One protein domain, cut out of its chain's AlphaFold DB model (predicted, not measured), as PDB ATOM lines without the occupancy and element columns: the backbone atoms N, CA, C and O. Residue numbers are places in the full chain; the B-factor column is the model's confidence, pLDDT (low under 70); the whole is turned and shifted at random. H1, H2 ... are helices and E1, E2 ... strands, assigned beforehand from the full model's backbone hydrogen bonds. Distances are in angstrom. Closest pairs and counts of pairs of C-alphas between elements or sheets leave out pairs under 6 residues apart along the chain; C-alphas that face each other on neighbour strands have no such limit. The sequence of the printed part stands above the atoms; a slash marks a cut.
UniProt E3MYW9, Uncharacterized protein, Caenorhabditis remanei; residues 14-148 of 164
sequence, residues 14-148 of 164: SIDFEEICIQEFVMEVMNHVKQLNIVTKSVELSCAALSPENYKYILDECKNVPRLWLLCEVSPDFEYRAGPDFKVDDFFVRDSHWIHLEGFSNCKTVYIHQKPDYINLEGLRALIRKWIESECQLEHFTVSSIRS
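What this domain is: This is residues 14 to 148 of the 164 residues of an uncharacterized protein of Caenorhabditis remanei (UniProt E3MYW9). The chain is wound in stacked turns that form a short, open arc, like a piece of a horseshoe: six parallel strands stand side by side as one curled sheet on the inner side, and the returning stretches make the outer side. H1 and H2 cover one face of the sheet near E1, E2 and E3, two long loops, residues 71 to 89 and 95 to 108, take the place of helices in the turns that follow, and H3 is in the last turn; the other face has no named helix over it. The printed part has 135 residues with three named helices and six named strands, in the order E1 H1 E2 H2 E3 E4 E5 H3 E6, and the sheet's order is E1 E2 E3 E4 E5 E6. The class is mixed, helices and strands; the whole is compact, with a radius of gyration of the C-alphas of 14.6 A and spans of 39 by 36 by 22 A.

How they stand to each other: E1, residues 14 to 17, is an edge strand, parallel to E2, residues 39 to 45, with N 15 and O 42 2.9 A apart. H1, residues 23 to 35, is on the sheet at a height of 10.2 A, over E1 and E2, and runs along the strands, at 1 degrees to E1 on the local plane. H2, residues 52 to 62, is on the same face at a height of 10.8 A, over E2 and only just over E3, residues 67 to 70, on which 3 of its C-alphas fall. H1 and H2 only just touch, with 3 pairs of C-alphas within 8 A, the closest those of Met 27 and Asn 54 at 7.4 A; they run the same way at a shallow tilt of 29 degrees. N 45 and O 69, 2.9 A apart, join E2 and E3 within hydrogen-bond range. E3 is parallel to E4, residues 90 to 94, at 2 degrees, with N 70 and O 92 at 2.8 A. E4 is parallel to E5, residues 109 to 114, with N 111 and O 91 at 2.8 A. E5 is parallel to E6, residues 140 to 145, the other edge strand, with N 144 and O 112 at 2.8 A. H3, residues 121 to 132, is not on the sheet and touches no helix. E1, H1, E2, then E2, H2, E3, and E5, H3, E6 are strand-helix-strand units, two parallel neighbour strands with a helix between, each with a right-handed crossover. In H1, H2 and H3 every O i to N i+4 pair is within hydrogen-bond range.

Where its parts are: E1 begins at C-alpha 14, (107.516, 126.555, 106.529). H1 is 18.0 A long, E2 17.7 A and H2 15.3 A. E5 measures 16.4 A and H3 16.7 A. E6, 16.9 A long, ends at C-alpha 145, (111.915, 126.619, 132.976).

The domain as a whole: The C-alphas farthest apart, those of Leu 36 and Ser 148, are 46.1 A apart. The printed part has no cut; the links E3 to E4, 19 residues, and E4 to E5, 14 residues, are long. The mean pLDDT of the printed part is 88.0, with residue 116 and residues 146 to 148 under 70.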
ATOM      1  N   SER A  14     107.542 126.432 105.077       95.62
ATOM      2  CA  SER A  14     107.516 126.555 106.529       95.62
ATOM      3  C   SER A  14     106.119 127.010 106.926       95.62
ATOM      4  O   SER A  14     105.572 127.910 106.289       95.62
ATOM      5  N   ILE A  15     105.535 126.355 107.923       94.56
ATOM      6  CA  ILE A  15     104.200 126.663 108.433       94.56
ATOM      7  C   ILE A  15     104.363 127.181 109.851       94.56
ATOM      8  O   ILE A  15     105.029 126.544 110.664       94.56
ATOM      9  N   ASP A  16     103.753 128.323 110.126       93.75
ATOM     10  CA  ASP A  16     103.854 128.988 111.412       93.75
ATOM     11  C   ASP A  16     102.482 129.508 111.841       93.75
ATOM     12  O   ASP A  16     101.777 130.161 111.064       93.75
ATOM     13  N   PHE A  17     102.100 129.165 113.067       91.75
ATOM     14  CA  PHE A  17     100.870 129.581 113.723       91.75
ATOM     15  C   PHE A  17     101.217 130.354 115.007       91.75
ATOM     16  O   PHE A  17     101.042 129.855 116.127       91.75
ATOM     17  N   GLU A  18     101.735 131.576 114.826       82.44
ATOM     18  CA  GLU A  18     102.146 132.484 115.909       82.44
ATOM     19  C   GLU A  18     100.955 133.031 116.716       82.44
ATOM     20  O   GLU A  18     101.019 133.142 117.941       82.44
ATOM     21  N   GLU A  19      99.853 133.363 116.038       80.94
ATOM     22  CA  GLU A  19      98.645 133.928 116.651       80.94
ATOM     23  C   GLU A  19      97.631 132.852 117.060       80.94
ATOM     24  O   GLU A  19      97.718 131.689 116.654       80.94
ATOM     25  N   ILE A  20      96.648 133.238 117.881       79.50
ATOM     26  CA  ILE A  20      95.577 132.333 118.313       79.50
ATOM     27  C   ILE A  20      94.809 131.853 117.082       79.50
ATOM     28  O   ILE A  20      94.038 132.597 116.478       79.50
ATOM     29  N   CYS A  21      95.006 130.582 116.743       83.25
ATOM     30  CA  CYS A  21      94.345 129.936 115.621       83.25
ATOM     31  C   CYS A  21      93.294 128.954 116.130       83.25
ATOM     32  O   CYS A  21      93.552 128.160 117.038       83.25
ATOM     33  N   ILE A  22      92.117 128.974 115.505       89.44
ATOM     34  CA  ILE A  22      91.128 127.915 115.706       89.44
ATOM     35  C   ILE A  22      91.637 126.627 115.053       89.44
ATOM     36  O   ILE A  22      92.249 126.659 113.981       89.44
ATOM     37  N   GLN A  23      91.399 125.490 115.699       91.81
ATOM     38  CA  GLN A  23      91.935 124.207 115.246       91.81
ATOM     39  C   GLN A  23      91.472 123.828 113.836       91.81
ATOM     40  O   GLN A  23      92.232 123.216 113.094       91.81
ATOM     41  N   GLU A  24      90.261 124.220 113.431       94.06
ATOM     42  CA  GLU A  24      89.710 123.922 112.109       94.06
ATOM     43  C   GLU A  24      90.598 124.509 111.008       94.06
ATOM     44  O   GLU A  24      90.903 123.827 110.032       94.06
ATOM     45  N   PHE A  25      91.079 125.736 111.212       92.69
ATOM     46  CA  PHE A  25      91.979 126.407 110.282       92.69
ATOM     47  C   PHE A  25      93.354 125.731 110.234       92.69
ATOM     48  O   PHE A  25      93.871 125.467 109.148       92.69
ATOM     49  N   VAL A  26      93.925 125.394 111.397       93.31
ATOM     50  CA  VAL A  26      95.208 124.673 111.476       93.31
ATOM     51  C   VAL A  26      95.119 123.358 110.700       93.31
ATOM     52  O   VAL A  26      95.956 123.072 109.846       93.31
ATOM     53  N   MET A  27      94.062 122.582 110.941       95.69
ATOM     54  CA  MET A  27      93.860 121.291 110.293       95.69
ATOM     55  C   MET A  27      93.573 121.425 108.795       95.69
ATOM     56  O   MET A  27      94.053 120.602 108.019       95.69
ATOM     57  N   GLU A  28      92.845 122.457 108.360       95.19
ATOM     58  CA  GLU A  28      92.635 122.739 106.935       95.19
ATOM     59  C   GLU A  28      93.966 123.002 106.220       95.19
ATOM     60  O   GLU A  28      94.235 122.389 105.185       95.19
ATOM     61  N   VAL A  29      94.840 123.831 106.802       93.69
ATOM     62  CA  VAL A  29      96.174 124.112 106.252       93.69
ATOM     63  C   VAL A  29      97.021 122.840 106.195       93.69
ATOM     64  O   VAL A  29      97.547 122.512 105.130       93.69
ATOM     65  N   MET A  30      97.113 122.088 107.298       95.12
ATOM     66  CA  MET A  30      97.902 120.850 107.359       95.12
ATOM     67  C   MET A  30      97.420 119.818 106.333       95.12
ATOM     68  O   MET A  30      98.220 119.226 105.604       95.12
ATOM     69  N   ASN A  31      96.103 119.645 106.207       95.38
ATOM     70  CA  ASN A  31      95.512 118.740 105.227       95.38
ATOM     71  C   ASN A  31      95.741 119.214 103.792       95.38
ATOM     72  O   ASN A  31      96.027 118.393 102.922       95.38
ATOM     73  N   HIS A  32      95.654 120.519 103.531       93.75
ATOM     74  CA  HIS A  32      95.883 121.060 102.196       93.75
ATOM     75  C   HIS A  32      97.343 120.890 101.757       93.75
ATOM     76  O   HIS A  32      97.607 120.461 100.635       93.75
ATOM     77  N   VAL A  33      98.298 121.151 102.654       93.00
ATOM     78  CA  VAL A  33      99.732 120.928 102.412       93.00
ATOM     79  C   VAL A  33     100.013 119.460 102.097       93.00
ATOM     80  O   VAL A  33     100.688 119.160 101.109       93.00
ATOM     81  N   LYS A  34      99.432 118.547 102.884       92.00
ATOM     82  CA  LYS A  34      99.532 117.101 102.664       92.00
ATOM     83  C   LYS A  34      98.945 116.674 101.317       92.00
ATOM     84  O   LYS A  34      99.587 115.934 100.580       92.00
ATOM     85  N   GLN A  35      97.754 117.160 100.964       93.69
ATOM     86  CA  GLN A  35      97.101 116.862  99.680       93.69
ATOM     87  C   GLN A  35      97.925 117.325  98.476       93.69
ATOM     88  O   GLN A  35      97.925 116.667  97.439       93.69
ATOM     89  N   LEU A  36      98.628 118.448  98.613       92.31
ATOM     90  CA  LEU A  36      99.506 118.981  97.575       92.31
ATOM     91  C   LEU A  36     100.881 118.293  97.532       92.31
ATOM     92  O   LEU A  36     101.679 118.622  96.657       92.31
ATOM     93  N   ASN A  37     101.157 117.349  98.443       90.44
ATOM     94  CA  ASN A  37     102.434 116.642  98.570       90.44
ATOM     95  C   ASN A  37     103.644 117.595  98.660       90.44
ATOM     96  O   ASN A  37     104.708 117.342  98.091       90.44
ATOM     97  N   ILE A  38     103.464 118.727  99.344       91.38
ATOM     98  CA  ILE A  38     104.509 119.737  99.505       91.38
ATOM     99  C   ILE A  38     105.465 119.292 100.609       91.38
ATOM    100  O   ILE A  38     105.053 118.926 101.712       91.38
ATOM    101  N   VAL A  39     106.766 119.388 100.341       92.75
ATOM    102  CA  VAL A  39     107.793 119.102 101.344       92.75
ATOM    103  C   VAL A  39     107.780 120.192 102.418       92.75
ATOM    104  O   VAL A  39     108.131 121.347 102.163       92.75
ATOM    105  N   THR A  40     107.409 119.812 103.637       95.56
ATOM    106  CA  THR A  40     107.397 120.715 104.793       95.56
ATOM    107  C   THR A  40     108.769 120.723 105.466       95.56
ATOM    108  O   THR A  40     109.333 119.673 105.775       95.56
ATOM    109  N   LYS A  41     109.336 121.916 105.660       97.06
ATOM    110  CA  LYS A  41     110.644 122.138 106.295       97.06
ATOM    111  C   LYS A  41     110.523 122.433 107.775       97.06
ATOM    112  O   LYS A  41     111.359 121.972 108.547       97.06
ATOM    113  N   SER A  42     109.501 123.187 108.154       97.12
ATOM    114  CA  SER A  42     109.239 123.483 109.550       97.12
ATOM    115  C   SER A  42     107.754 123.621 109.823       97.12
ATOM    116  O   SER A  42     107.006 124.090 108.961       97.12
ATOM    117  N   VAL A  43     107.363 123.232 111.031       96.94
ATOM    118  CA  VAL A  43     106.047 123.516 111.603       96.94
ATOM    119  C   VAL A  43     106.250 124.117 112.985       96.94
ATOM    120  O   VAL A  43     106.958 123.535 113.808       96.94
ATOM    121  N   GLU A  44     105.633 125.267 113.224       95.81
ATOM    122  CA  GLU A  44     105.611 125.942 114.517       95.81
ATOM    123  C   GLU A  44     104.167 126.173 114.976       95.81
ATOM    124  O   GLU A  44     103.330 126.688 114.234       95.81
ATOM    125  N   LEU A  45     103.864 125.736 116.201       93.19
ATOM    126  CA  LEU A  45     102.552 125.851 116.831       93.19
ATOM    127  C   LEU A  45     102.673 126.613 118.148       93.19
ATOM    128  O   LEU A  45     102.973 126.009 119.175       93.19
ATOM    129  N   SER A  46     102.404 127.919 118.136       87.75
ATOM    130  CA  SER A  46     102.582 128.776 119.318       87.75
ATOM    131  C   SER A  46     101.316 129.012 120.121       87.75
ATOM    132  O   SER A  46     101.348 128.942 121.351       87.75
ATOM    133  N   CYS A  47     100.186 129.223 119.453       77.88
ATOM    134  CA  CYS A  47      98.942 129.617 120.117       77.88
ATOM    135  C   CYS A  47      97.721 128.804 119.650       77.88
ATOM    136  O   CYS A  47      96.591 129.290 119.687       77.88
ATOM    137  N   ALA A  48      97.925 127.564 119.198       77.50
ATOM    138  CA  ALA A  48      96.841 126.703 118.732       77.50
ATOM    139  C   ALA A  48      96.209 125.906 119.887       77.50
ATOM    140  O   ALA A  48      96.880 125.094 120.527       77.50
ATOM    141  N   ALA A  49      94.907 126.097 120.114       82.81
ATOM    142  CA  ALA A  49      94.110 125.258 121.009       82.81
ATOM    143  C   ALA A  49      93.603 124.029 120.239       82.81
ATOM    144  O   ALA A  49      92.514 124.041 119.664       82.81
ATOM    145  N   LEU A  50      94.434 122.990 120.171       88.12
ATOM    146  CA  LEU A  50      94.128 121.755 119.450       88.12
ATOM    147  C   LEU A  50      93.503 120.715 120.380       88.12
ATOM    148  O   LEU A  50      93.905 120.581 121.537       88.12
ATOM    149  N   SER A  51      92.565 119.923 119.855       91.12
ATOM    150  CA  SER A  51      92.156 118.694 120.536       91.12
ATOM    151  C   SER A  51      93.326 117.692 120.610       91.12
ATOM    152  O   SER A  51      94.207 117.721 119.741       91.12
ATOM    153  N   PRO A  52      93.336 116.772 121.594       90.62
ATOM    154  CA  PRO A  52      94.332 115.700 121.684       90.62
ATOM    155  C   PRO A  52      94.519 114.909 120.379       90.62
ATOM    156  O   PRO A  52      95.638 114.558 120.002       90.62
ATOM    157  N   GLU A  53      93.428 114.656 119.655       93.06
ATOM    158  CA  GLU A  53      93.432 113.915 118.392       93.06
ATOM    159  C   GLU A  53      94.136 114.697 117.281       93.06
ATOM    160  O   GLU A  53      94.966 114.137 116.563       93.06
ATOM    161  N   ASN A  54      93.844 115.994 117.160       93.25
ATOM    162  CA  ASN A  54      94.476 116.870 116.174       93.25
ATOM    163  C   ASN A  54      95.957 117.091 116.492       93.25
ATOM    164  O   ASN A  54      96.795 117.102 115.593       93.25
ATOM    165  N   TYR A  55      96.296 117.195 117.775       91.56
ATOM    166  CA  TYR A  55      97.678 117.311 118.218       91.56
ATOM    167  C   TYR A  55      98.495 116.062 117.865       91.56
ATOM    168  O   TYR A  55      99.569 116.153 117.268       91.56
ATOM    169  N   LYS A  56      97.946 114.877 118.162       93.44
ATOM    170  CA  LYS A  56      98.546 113.595 117.781       93.44
ATOM    171  C   LYS A  56      98.703 113.464 116.267       93.44
ATOM    172  O   LYS A  56      99.756 113.034 115.808       93.44
ATOM    173  N   TYR A  57      97.688 113.860 115.499       94.88
ATOM    174  CA  TYR A  57      97.766 113.866 114.040       94.88
ATOM    175  C   TYR A  57      98.951 114.700 113.542       94.88
ATOM    176  O   TYR A  57      99.737 114.214 112.735       94.88
ATOM    177  N   ILE A  58      99.124 115.923 114.052       94.44
ATOM    178  CA  ILE A  58     100.241 116.784 113.644       94.44
ATOM    179  C   ILE A  58     101.587 116.148 114.002       94.44
ATOM    180  O   ILE A  58     102.481 116.131 113.163       94.44
ATOM    181  N   LEU A  59     101.734 115.581 115.202       94.44
ATOM    182  CA  LEU A  59     102.957 114.870 115.592       94.44
ATOM    183  C   LEU A  59     103.286 113.714 114.640       94.44
ATOM    184  O   LEU A  59     104.427 113.591 114.198       94.44
ATOM    185  N   ASP A  60     102.293 112.896 114.297       94.50
ATOM    186  CA  ASP A  60     102.482 111.725 113.440       94.50
ATOM    187  C   ASP A  60     102.803 112.112 111.986       94.50
ATOM    188  O   ASP A  60     103.625 111.455 111.341       94.50
ATOM    189  N   GLU A  61     102.213 113.197 111.477       94.12
ATOM    190  CA  GLU A  61     102.517 113.739 110.145       94.12
ATOM    191  C   GLU A  61     103.871 114.457 110.103       94.12
ATOM    192  O   GLU A  61     104.582 114.399 109.098       94.12
ATOM    193  N   CYS A  62     104.260 115.114 111.196       95.62
ATOM    194  CA  CYS A  62     105.487 115.897 111.279       95.62
ATOM    195  C   CYS A  62     106.677 115.124 111.860       95.62
ATOM    196  O   CYS A  62     107.751 115.692 112.021       95.62
ATOM    197  N   LYS A  63     106.558 113.820 112.115       94.81
ATOM    198  CA  LYS A  63     107.625 113.025 112.747       94.81
ATOM    199  C   LYS A  63     108.951 112.946 111.975       94.81
ATOM    200  O   LYS A  63     109.911 112.432 112.522       94.81
ATOM    201  N   ASN A  64     109.017 113.424 110.727       95.00
ATOM    202  CA  ASN A  64     110.234 113.459 109.897       95.00
ATOM    203  C   ASN A  64     110.557 114.853 109.328       95.00
ATOM    204  O   ASN A  64     111.356 114.972 108.393       95.00
ATOM    205  N   VAL A  65     109.906 115.918 109.815       95.81
ATOM    206  CA  VAL A  65     110.237 117.269 109.338       95.81
ATOM    207  C   VAL A  65     111.575 117.721 109.934       95.81
ATOM    208  O   VAL A  65     111.905 117.339 111.054       95.81
ATOM    209  N   PRO A  66     112.348 118.568 109.233       96.81
ATOM    210  CA  PRO A  66     113.585 119.112 109.789       96.81
ATOM    211  C   PRO A  66     113.387 119.880 111.102       96.81
ATOM    212  O   PRO A  66     114.216 119.759 111.996       96.81
ATOM    213  N   ARG A  67     112.297 120.645 111.245       97.94
ATOM    214  CA  ARG A  67     111.996 121.397 112.471       97.94
ATOM    215  C   ARG A  67     110.539 121.255 112.893       97.94
ATOM    216  O   ARG A  67     109.643 121.522 112.094       97.94
ATOM    217  N   LEU A  68     110.311 120.925 114.160       97.06
ATOM    218  CA  LEU A  68     108.980 120.892 114.761       97.06
ATOM    219  C   LEU A  68     109.007 121.582 116.120       97.06
ATOM    220  O   LEU A  68     109.627 121.087 117.060       97.06
ATOM    221  N   TRP A  69     108.334 122.725 116.210       95.75
ATOM    222  CA  TRP A  69     108.256 123.532 117.419       95.75
ATOM    223  C   TRP A  69     106.820 123.575 117.931       95.75
ATOM    224  O   TRP A  69     105.893 123.994 117.245       95.75
ATOM    225  N   LEU A  70     106.644 123.111 119.160       93.31
ATOM    226  CA  LEU A  70     105.364 122.931 119.817       93.31
ATOM    227  C   LEU A  70     105.349 123.792 121.074       93.31
ATOM    228  O   LEU A  70     105.886 123.416 122.110       93.31
ATOM    229  N   LEU A  71     104.789 124.988 120.961       89.44
ATOM    230  CA  LEU A  71     104.860 126.050 121.959       89.44
ATOM    231  C   LEU A  71     103.511 126.326 122.649       89.44
ATOM    232  O   LEU A  71     103.450 127.191 123.526       89.44
ATOM    233  N   CYS A  72     102.463 125.575 122.309       84.75
ATOM    234  CA  CYS A  72     101.138 125.661 122.918       84.75
ATOM    235  C   CYS A  72     100.945 124.712 124.114       84.75
ATOM    236  O   CYS A  72     101.628 123.697 124.251       84.75
ATOM    237  N   GLU A  73     100.000 125.062 124.991       80.88
ATOM    238  CA  GLU A  73      99.583 124.200 126.100       80.88
ATOM    239  C   GLU A  73      98.730 123.037 125.587       80.88
ATOM    240  O   GLU A  73      97.908 123.200 124.681       80.88
ATOM    241  N   VAL A  74      98.913 121.868 126.195       83.81
ATOM    242  CA  VAL A  74      98.179 120.648 125.854       83.81
ATOM    243  C   VAL A  74      97.348 120.205 127.056       83.81
ATOM    244  O   VAL A  74      97.644 120.566 128.195       83.81
ATOM    245  N   SER A  75      96.267 119.466 126.798       85.38
ATOM    246  CA  SER A  75      95.415 118.917 127.855       85.38
ATOM    247  C   SER A  75      96.240 118.081 128.852       85.38
ATOM    248  O   SER A  75      97.007 117.237 128.389       85.38
ATOM    249  N   PRO A  76      96.038 118.226 130.178       84.19
ATOM    250  CA  PRO A  76      96.783 117.477 131.198       84.19
ATOM    251  C   PRO A  76      96.697 115.951 131.074       84.19
ATOM    252  O   PRO A  76      97.607 115.247 131.498       84.19
ATOM    253  N   ASP A  77      95.599 115.449 130.503       87.31
ATOM    254  CA  ASP A  77      95.341 114.013 130.341       87.31
ATOM    255  C   ASP A  77      95.895 113.452 129.021       87.31
ATOM    256  O   ASP A  77      95.697 112.278 128.698       87.31
ATOM    257  N   PHE A  78      96.533 114.293 128.203       90.62
ATOM    258  CA  PHE A  78      97.130 113.847 126.957       90.62
ATOM    259  C   PHE A  78      98.458 113.140 127.219       90.62
ATOM    260  O   PHE A  78      99.299 113.619 127.972       90.62
ATOM    261  N   GLU A  79      98.673 112.026 126.523       91.88
ATOM    262  CA  GLU A  79      99.963 111.351 126.467       91.88
ATOM    263  C   GLU A  79     100.328 111.032 125.016       91.88
ATOM    264  O   GLU A  79      99.515 110.525 124.234       91.88
ATOM    265  N   TYR A  80     101.593 111.259 124.671       92.50
ATOM    266  CA  TYR A  80     102.182 110.895 123.396       92.50
ATOM    267  C   TYR A  80     103.466 110.091 123.593       92.50
ATOM    268  O   TYR A  80     104.374 110.452 124.349       92.50
ATOM    269  N   ARG A  81     103.554 108.988 122.849       92.31
ATOM    270  CA  ARG A  81     104.721 108.109 122.795       92.31
ATOM    271  C   ARG A  81     105.254 108.117 121.376       92.31
ATOM    272  O   ARG A  81     104.652 107.510 120.493       92.31
ATOM    273  N   ALA A  82     106.374 108.803 121.180       91.88
ATOM    274  CA  ALA A  82     107.066 108.802 119.903       91.88
ATOM    275  C   ALA A  82     107.547 107.379 119.562       91.88
ATOM    276  O   ALA A  82     108.091 106.665 120.411       91.88
ATOM    277  N   GLY A  83     107.304 106.966 118.317       89.94
ATOM    278  CA  GLY A  83     107.821 105.719 117.763       89.94
ATOM    279  C   GLY A  83     109.310 105.820 117.402       89.94
ATOM    280  O   GLY A  83     109.873 106.912 117.383       89.94
ATOM    281  N   PRO A  84     109.965 104.693 117.067       87.50
ATOM    282  CA  PRO A  84     111.371 104.689 116.648       87.50
ATOM    283  C   PRO A  84     111.614 105.443 115.329       87.50
ATOM    284  O   PRO A  84     112.751 105.768 115.006       87.50
ATOM    285  N   ASP A  85     110.560 105.716 114.564       91.81
ATOM    286  CA  ASP A  85     110.572 106.479 113.319       91.81
ATOM    287  C   ASP A  85     110.359 107.988 113.522       91.81
ATOM    288  O   ASP A  85     110.296 108.726 112.541       91.81
ATOM    289  N   PHE A  86     110.251 108.456 114.771       93.81
ATOM    290  CA  PHE A  86     110.237 109.881 115.074       93.81
ATOM    291  C   PHE A  86     111.656 110.443 114.985       93.81
ATOM    292  O   PHE A  86     112.518 110.131 115.806       93.81
ATOM    293  N   LYS A  87     111.903 111.270 113.974       93.25
ATOM    294  CA  LYS A  87     113.200 111.846 113.643       93.25
ATOM    295  C   LYS A  87     113.036 113.281 113.139       93.25
ATOM    296  O   LYS A  87     112.965 113.540 111.939       93.25
ATOM    297  N   VAL A  88     113.011 114.212 114.082       95.31
ATOM    298  CA  VAL A  88     113.034 115.656 113.815       95.31
ATOM    299  C   VAL A  88     114.419 116.188 114.159       95.31
ATOM    300  O   VAL A  88     114.902 115.945 115.261       95.31
ATOM    301  N   ASP A  89     115.064 116.913 113.247       94.75
ATOM    302  CA  ASP A  89     116.413 117.436 113.501       94.75
ATOM    303  C   ASP A  89     116.395 118.509 114.608       94.75
ATOM    304  O   ASP A  89     117.236 118.468 115.500       94.75
ATOM    305  N   ASP A  90     115.414 119.414 114.593       96.00
ATOM    306  CA  ASP A  90     115.233 120.515 115.549       96.00
ATOM    307  C   ASP A  90     113.843 120.442 116.205       96.00
ATOM    308  O   ASP A  90     112.842 120.903 115.645       96.00
ATOM    309  N   PHE A  91     113.774 119.797 117.372       95.38
ATOM    310  CA  PHE A  91     112.541 119.596 118.127       95.38
ATOM    311  C   PHE A  91     112.475 120.533 119.333       95.38
ATOM    312  O   PHE A  91     113.340 120.498 120.208       95.38
ATOM    313  N   PHE A  92     111.418 121.340 119.415       93.69
ATOM    314  CA  PHE A  92     111.115 122.160 120.586       93.69
ATOM    315  C   PHE A  92     109.756 121.758 121.136       93.69
ATOM    316  O   PHE A  92     108.767 121.756 120.406       93.69
ATOM    317  N   VAL A  93     109.682 121.526 122.445       91.12
ATOM    318  CA  VAL A  93     108.414 121.396 123.161       91.12
ATOM    319  C   VAL A  93     108.350 122.325 124.370       91.12
ATOM    320  O   VAL A  93     109.239 122.359 125.226       91.12
ATOM    321  N   ARG A  94     107.257 123.080 124.459       87.25
ATOM    322  CA  ARG A  94     106.809 123.733 125.680       87.25
ATOM    323  C   ARG A  94     105.864 122.788 126.407       87.25
ATOM    324  O   ARG A  94     105.004 122.177 125.791       87.25
ATOM    325  N   ASP A  95     106.029 122.709 127.720       84.06
ATOM    326  CA  ASP A  95     105.203 121.906 128.613       84.06
ATOM    327  C   ASP A  95     105.200 120.411 128.267       84.06
ATOM    328  O   ASP A  95     104.248 119.868 127.727       84.06
ATOM    329  N   SER A  96     106.296 119.722 128.575       84.69
ATOM    330  CA  SER A  96     106.508 118.347 128.120       84.69
ATOM    331  C   SER A  96     105.861 117.264 129.007       84.69
ATOM    332  O   SER A  96     106.305 116.115 128.961       84.69
ATOM    333  N   HIS A  97     104.881 117.598 129.853       86.12
ATOM    334  CA  HIS A  97     104.255 116.625 130.766       86.12
ATOM    335  C   HIS A  97     103.608 115.448 130.019       86.12
ATOM    336  O   HIS A  97     103.572 114.335 130.531       86.12
ATOM    337  N   TRP A  98     103.145 115.698 128.795       88.38
ATOM    338  CA  TRP A  98     102.439 114.746 127.948       88.38
ATOM    339  C   TRP A  98     103.365 113.876 127.087       88.38
ATOM    340  O   TRP A  98     102.874 113.013 126.365       88.38
ATOM    341  N   ILE A  99     104.693 114.066 127.121       89.06
ATOM    342  CA  ILE A  99     105.620 113.251 126.322       89.06
ATOM    343  C   ILE A  99     106.488 112.301 127.134       89.06
ATOM    344  O   ILE A  99     107.066 112.638 128.167       89.06
ATOM    345  N   HIS A 100     106.702 111.132 126.540       89.06
ATOM    346  CA  HIS A 100     107.784 110.226 126.898       89.06
ATOM    347  C   HIS A 100     109.088 110.680 126.242       89.06
ATOM    348  O   HIS A 100     109.344 110.384 125.072       89.06
ATOM    349  N   LEU A 101     109.899 111.431 126.993       87.12
ATOM    350  CA  LEU A 101     111.140 112.054 126.517       87.12
ATOM    351  C   LEU A 101     112.091 111.064 125.842       87.12
ATOM    352  O   LEU A 101     112.720 111.391 124.843       87.12
ATOM    353  N   GLU A 102     112.154 109.829 126.325       86.25
ATOM    354  CA  GLU A 102     112.994 108.771 125.776       86.25
ATOM    355  C   GLU A 102     112.606 108.327 124.354       86.25
ATOM    356  O   GLU A 102     113.314 107.520 123.754       86.25
ATOM    357  N   GLY A 103     111.470 108.781 123.823       88.19
ATOM    358  CA  GLY A 103     111.078 108.560 122.431       88.19
ATOM    359  C   GLY A 103     111.767 109.502 121.436       88.19
ATOM    360  O   GLY A 103     111.705 109.262 120.237       88.19
ATOM    361  N   PHE A 104     112.451 110.545 121.916       89.38
ATOM    362  CA  PHE A 104     113.039 111.603 121.084       89.38
ATOM    363  C   PHE A 104     114.566 111.485 120.936       89.38
ATOM    364  O   PHE A 104     115.225 112.416 120.488       89.38
ATOM    365  N   SER A 105     115.149 110.324 121.259       89.12
ATOM    366  CA  SER A 105     116.598 110.055 121.149       89.12
ATOM    367  C   SER A 105     117.137 110.026 119.709       89.12
ATOM    368  O   SER A 105     118.334 109.842 119.490       89.12
ATOM    369  N   ASN A 106     116.253 110.147 118.719       91.88
ATOM    370  CA  ASN A 106     116.589 110.225 117.297       91.88
ATOM    371  C   ASN A 106     116.585 111.665 116.767       91.88
ATOM    372  O   ASN A 106     116.901 111.882 115.597       91.88
ATOM    373  N   CYS A 107     116.240 112.644 117.604       92.06
ATOM    374  CA  CYS A 107     116.400 114.055 117.285       92.06
ATOM    375  C   CYS A 107     117.873 114.462 117.406       92.06
ATOM    376  O   CYS A 107     118.618 113.856 118.176       92.06
ATOM    377  N   LYS A 108     118.310 115.475 116.651       91.75
ATOM    378  CA  LYS A 108     119.672 116.038 116.783       91.75
ATOM    379  C   LYS A 108     119.708 117.155 117.810       91.75
ATOM    380  O   LYS A 108     120.672 117.296 118.555       91.75
ATOM    381  N   THR A 109     118.637 117.932 117.840       91.38
ATOM    382  CA  THR A 109     118.442 119.050 118.738       91.38
ATOM    383  C   THR A 109     117.109 118.903 119.456       91.38
ATOM    384  O   THR A 109     116.072 118.734 118.813       91.38
ATOM    385  N   VAL A 110     117.137 118.962 120.789       90.56
ATOM    386  CA  VAL A 110     115.934 118.894 121.630       90.56
ATOM    387  C   VAL A 110     115.930 120.053 122.627       90.56
ATOM    388  O   VAL A 110     116.810 120.157 123.488       90.56
ATOM    389  N   TYR A 111     114.910 120.904 122.523       90.81
ATOM    390  CA  TYR A 111     114.614 121.985 123.457       90.81
ATOM    391  C   TYR A 111     113.359 121.658 124.252       90.81
ATOM    392  O   TYR A 111     112.282 121.441 123.697       90.81
ATOM    393  N   ILE A 112     113.490 121.662 125.572       88.19
ATOM    394  CA  ILE A 112     112.388 121.413 126.490       88.19
ATOM    395  C   ILE A 112     112.219 122.648 127.369       88.19
ATOM    396  O   ILE A 112     113.125 123.033 128.112       88.19
ATOM    397  N   HIS A 113     111.047 123.267 127.295       85.31
ATOM    398  CA  HIS A 113     110.683 124.405 128.132       85.31
ATOM    399  C   HIS A 113     109.502 124.036 129.031       85.31
ATOM    400  O   HIS A 113     108.365 123.965 128.574       85.31
ATOM    401  N   GLN A 114     109.754 123.772 130.310       78.88
ATOM    402  CA  GLN A 114     108.756 123.223 131.233       78.88
ATOM    403  C   GLN A 114     108.372 124.192 132.350       78.88
ATOM    404  O   GLN A 114     109.151 125.050 132.768       78.88
ATOM    405  N   LYS A 115     107.178 123.994 132.916       75.81
ATOM    406  CA  LYS A 115     106.841 124.539 134.238       75.81
ATOM    407  C   LYS A 115     107.613 123.745 135.313       75.81
ATOM    408  O   LYS A 115     107.792 122.540 135.131       75.81
ATOM    409  N   PRO A 116     108.061 124.369 136.420       69.50
ATOM    410  CA  PRO A 116     108.903 123.704 137.422       69.50
ATOM    411  C   PRO A 116     108.321 122.400 137.987       69.50
ATOM    412  O   PRO A 116     109.064 121.474 138.303       69.50
ATOM    413  N   ASP A 117     106.994 122.317 138.082       72.44
ATOM    414  CA  ASP A 117     106.291 121.165 138.656       72.44
ATOM    415  C   ASP A 117     106.265 119.936 137.732       72.44
ATOM    416  O   ASP A 117     106.004 118.829 138.198       72.44
ATOM    417  N   TYR A 118     106.588 120.103 136.444       73.81
ATOM    418  CA  TYR A 118     106.550 119.036 135.437       73.81
ATOM    419  C   TYR A 118     107.931 118.484 135.063       73.81
ATOM    420  O   TYR A 118     108.053 117.714 134.109       73.81
ATOM    421  N   ILE A 119     108.972 118.831 135.828       74.75
ATOM    422  CA  ILE A 119     110.322 118.304 135.606       74.75
ATOM    423  C   ILE A 119     110.382 116.821 135.953       74.75
ATOM    424  O   ILE A 119     110.534 116.423 137.108       74.75
ATOM    425  N   ASN A 120     110.322 115.994 134.911       78.00
ATOM    426  CA  ASN A 120     110.532 114.556 134.994       78.00
ATOM    427  C   ASN A 120     112.026 114.212 134.850       78.00
ATOM    428  O   ASN A 120     112.515 113.917 133.757       78.00
ATOM    429  N   LEU A 121     112.754 114.233 135.970       80.50
ATOM    430  CA  LEU A 121     114.188 113.911 136.009       80.50
ATOM    431  C   LEU A 121     114.503 112.486 135.533       80.50
ATOM    432  O   LEU A 121     115.520 112.271 134.877       80.50
ATOM    433  N   GLU A 122     113.639 111.512 135.825       84.06
ATOM    434  CA  GLU A 122     113.847 110.128 135.383       84.06
ATOM    435  C   GLU A 122     113.659 109.991 133.868       84.06
ATOM    436  O   GLU A 122     114.470 109.341 133.209       84.06
ATOM    437  N   GLY A 123     112.667 110.678 133.295       83.12
ATOM    438  CA  GLY A 123     112.492 110.775 131.844       83.12
ATOM    439  C   GLY A 123     113.692 111.425 131.152       83.12
ATOM    440  O   GLY A 123     114.168 110.923 130.135       83.12
ATOM    441  N   LEU A 124     114.250 112.489 131.740       83.31
ATOM    442  CA  LEU A 124     115.469 113.137 131.241       83.31
ATOM    443  C   LEU A 124     116.680 112.195 131.278       83.31
ATOM    444  O   LEU A 124     117.405 112.076 130.291       83.31
ATOM    445  N   ARG A 125     116.884 111.478 132.389       85.12
ATOM    446  CA  ARG A 125     117.954 110.472 132.519       85.12
ATOM    447  C   ARG A 125     117.787 109.336 131.511       85.12
ATOM    448  O   ARG A 125     118.775 108.893 130.927       85.12
ATOM    449  N   ALA A 126     116.557 108.869 131.301       87.19
ATOM    450  CA  ALA A 126     116.244 107.828 130.329       87.19
ATOM    451  C   ALA A 126     116.520 108.287 128.890       87.19
ATOM    452  O   ALA A 126     117.143 107.541 128.134       87.19
ATOM    453  N   LEU A 127     116.131 109.518 128.534       85.69
ATOM    454  CA  LEU A 127     116.464 110.131 127.247       85.69
ATOM    455  C   LEU A 127     117.979 110.182 127.041       85.69
ATOM    456  O   LEU A 127     118.455 109.650 126.045       85.69
ATOM    457  N   ILE A 128     118.740 110.737 127.989       84.44
ATOM    458  CA  ILE A 128     120.204 110.851 127.871       84.44
ATOM    459  C   ILE A 128     120.850 109.474 127.658       84.44
ATOM    460  O   ILE A 128     121.679 109.326 126.763       84.44
ATOM    461  N   ARG A 129     120.453 108.449 128.427       87.12
ATOM    462  CA  ARG A 129     120.971 107.078 128.253       87.12
ATOM    463  C   ARG A 129     120.671 106.524 126.863       87.12
ATOM    464  O   ARG A 129     121.591 106.081 126.187       87.12
ATOM    465  N   LYS A 130     119.413 106.605 126.418       87.12
ATOM    466  CA  LYS A 130     119.039 106.144 125.076       87.12
ATOM    467  C   LYS A 130     119.744 106.918 123.972       87.12
ATOM    468  O   LYS A 130     120.009 106.357 122.920       87.12
ATOM    469  N   TRP A 131     120.027 108.197 124.187       84.62
ATOM    470  CA  TRP A 131     120.710 109.020 123.199       84.62
ATOM    471  C   TRP A 131     122.184 108.645 123.062       84.62
ATOM    472  O   TRP A 131     122.675 108.564 121.945       84.62
ATOM    473  N   ILE A 132     122.861 108.332 124.174       83.62
ATOM    474  CA  ILE A 132     124.229 107.780 124.167       83.62
ATOM    475  C   ILE A 132     124.285 106.453 123.395       83.62
ATOM    476  O   ILE A 132     125.279 106.161 122.736       83.62
ATOM    477  N   GLU A 133     123.224 105.654 123.483       86.31
ATOM    478  CA  GLU A 133     123.085 104.376 122.772       86.31
ATOM    479  C   GLU A 133     122.573 104.533 121.326       86.31
ATOM    480  O   GLU A 133     122.571 103.564 120.568       86.31
ATOM    481  N   SER A 134     122.126 105.730 120.939       83.19
ATOM    482  CA  SER A 134     121.559 106.018 119.621       83.19
ATOM    483  C   SER A 134     122.660 106.238 118.584       83.19
ATOM    484  O   SER A 134     123.717 106.790 118.874       83.19
ATOM    485  N   GLU A 135     122.386 105.879 117.328       84.56
ATOM    486  CA  GLU A 135     123.235 106.262 116.190       84.56
ATOM    487  C   GLU A 135     123.074 107.749 115.813       84.56
ATOM    488  O   GLU A 135     123.797 108.267 114.957       84.56
ATOM    489  N   CYS A 136     122.111 108.452 116.422       83.88
ATOM    490  CA  CYS A 136     121.904 109.876 116.206       83.88
ATOM    491  C   CYS A 136     123.016 110.701 116.865       83.88
ATOM    492  O   CYS A 136     123.237 110.616 118.072       83.88
ATOM    493  N   GLN A 137     123.672 111.562 116.083       80.69
ATOM    494  CA  GLN A 137     124.612 112.541 116.619       80.69
ATOM    495  C   GLN A 137     123.830 113.689 117.266       80.69
ATOM    496  O   GLN A 137     123.259 114.531 116.575       80.69
ATOM    497  N   LEU A 138     123.790 113.689 118.598       81.31
ATOM    498  CA  LEU A 138     123.306 114.810 119.397       81.31
ATOM    499  C   LEU A 138     124.153 116.057 119.108       81.31
ATOM    500  O   LEU A 138     125.351 116.071 119.383       81.31
ATOM    501  N   GLU A 139     123.511 117.105 118.603       86.88
ATOM    502  CA  GLU A 139     124.127 118.411 118.365       86.88
ATOM    503  C   GLU A 139     123.833 119.373 119.522       86.88
ATOM    504  O   GLU A 139     124.729 120.067 120.005       86.88
ATOM    505  N   HIS A 140     122.582 119.409 119.999       85.19
ATOM    506  CA  HIS A 140     122.185 120.317 121.071       85.19
ATOM    507  C   HIS A 140     121.071 119.772 121.980       85.19
ATOM    508  O   HIS A 140     120.058 119.244 121.529       85.19
ATOM    509  N   PHE A 141     121.219 119.956 123.293       85.44
ATOM    510  CA  PHE A 141     120.181 119.630 124.268       85.44
ATOM    511  C   PHE A 141     120.041 120.744 125.297       85.44
ATOM    512  O   PHE A 141     121.018 121.103 125.954       85.44
ATOM    513  N   THR A 142     118.824 121.260 125.456       84.81
ATOM    514  CA  THR A 142     118.517 122.283 126.459       84.81
ATOM    515  C   THR A 142     117.222 121.953 127.184       84.81
ATOM    516  O   THR A 142     116.180 121.737 126.567       84.81
ATOM    517  N   VAL A 143     117.275 122.014 128.515       82.25
ATOM    518  CA  VAL A 143     116.099 122.010 129.388       82.25
ATOM    519  C   VAL A 143     116.058 123.338 130.128       82.25
ATOM    520  O   VAL A 143     117.057 123.779 130.691       82.25
ATOM    521  N   SER A 144     114.906 123.999 130.110       80.81
ATOM    522  CA  SER A 144     114.711 125.315 130.718       80.81
ATOM    523  C   SER A 144     113.337 125.420 131.374       80.81
ATOM    524  O   SER A 144     112.426 124.650 131.068       80.81
ATOM    525  N   SER A 145     113.180 126.379 132.288       71.69
ATOM    526  CA  SER A 145     111.915 126.619 132.976       71.69
ATOM    527  C   SER A 145     111.685 128.089 133.302       71.69
ATOM    528  O   SER A 145     112.628 128.860 133.491       71.69
ATOM    529  N   ILE A 146     110.409 128.459 133.407       61.38
ATOM    530  CA  ILE A 146     109.955 129.791 133.802       61.38
ATOM    531  C   ILE A 146     110.215 129.966 135.312       61.38
ATOM    532  O   ILE A 146     109.583 129.309 136.139       61.38
ATOM    533  N   ARG A 147     111.172 130.829 135.685       54.31
ATOM    534  CA  ARG A 147     111.567 131.102 137.087       54.31
ATOM    535  C   ARG A 147     110.393 131.650 137.916       54.31
ATOM    536  O   ARG A 147     109.686 132.545 137.469       54.31
ATOM    537  N   SER A 148     110.226 131.180 139.157       42.34
ATOM    538  CA  SER A 148     110.789 131.890 140.323       42.34
ATOM    539  C   SER A 148     111.444 131.016 141.413       42.34
ATOM    540  O   SER A 148     111.931 131.570 142.392       42.34
TER     541      SER A 148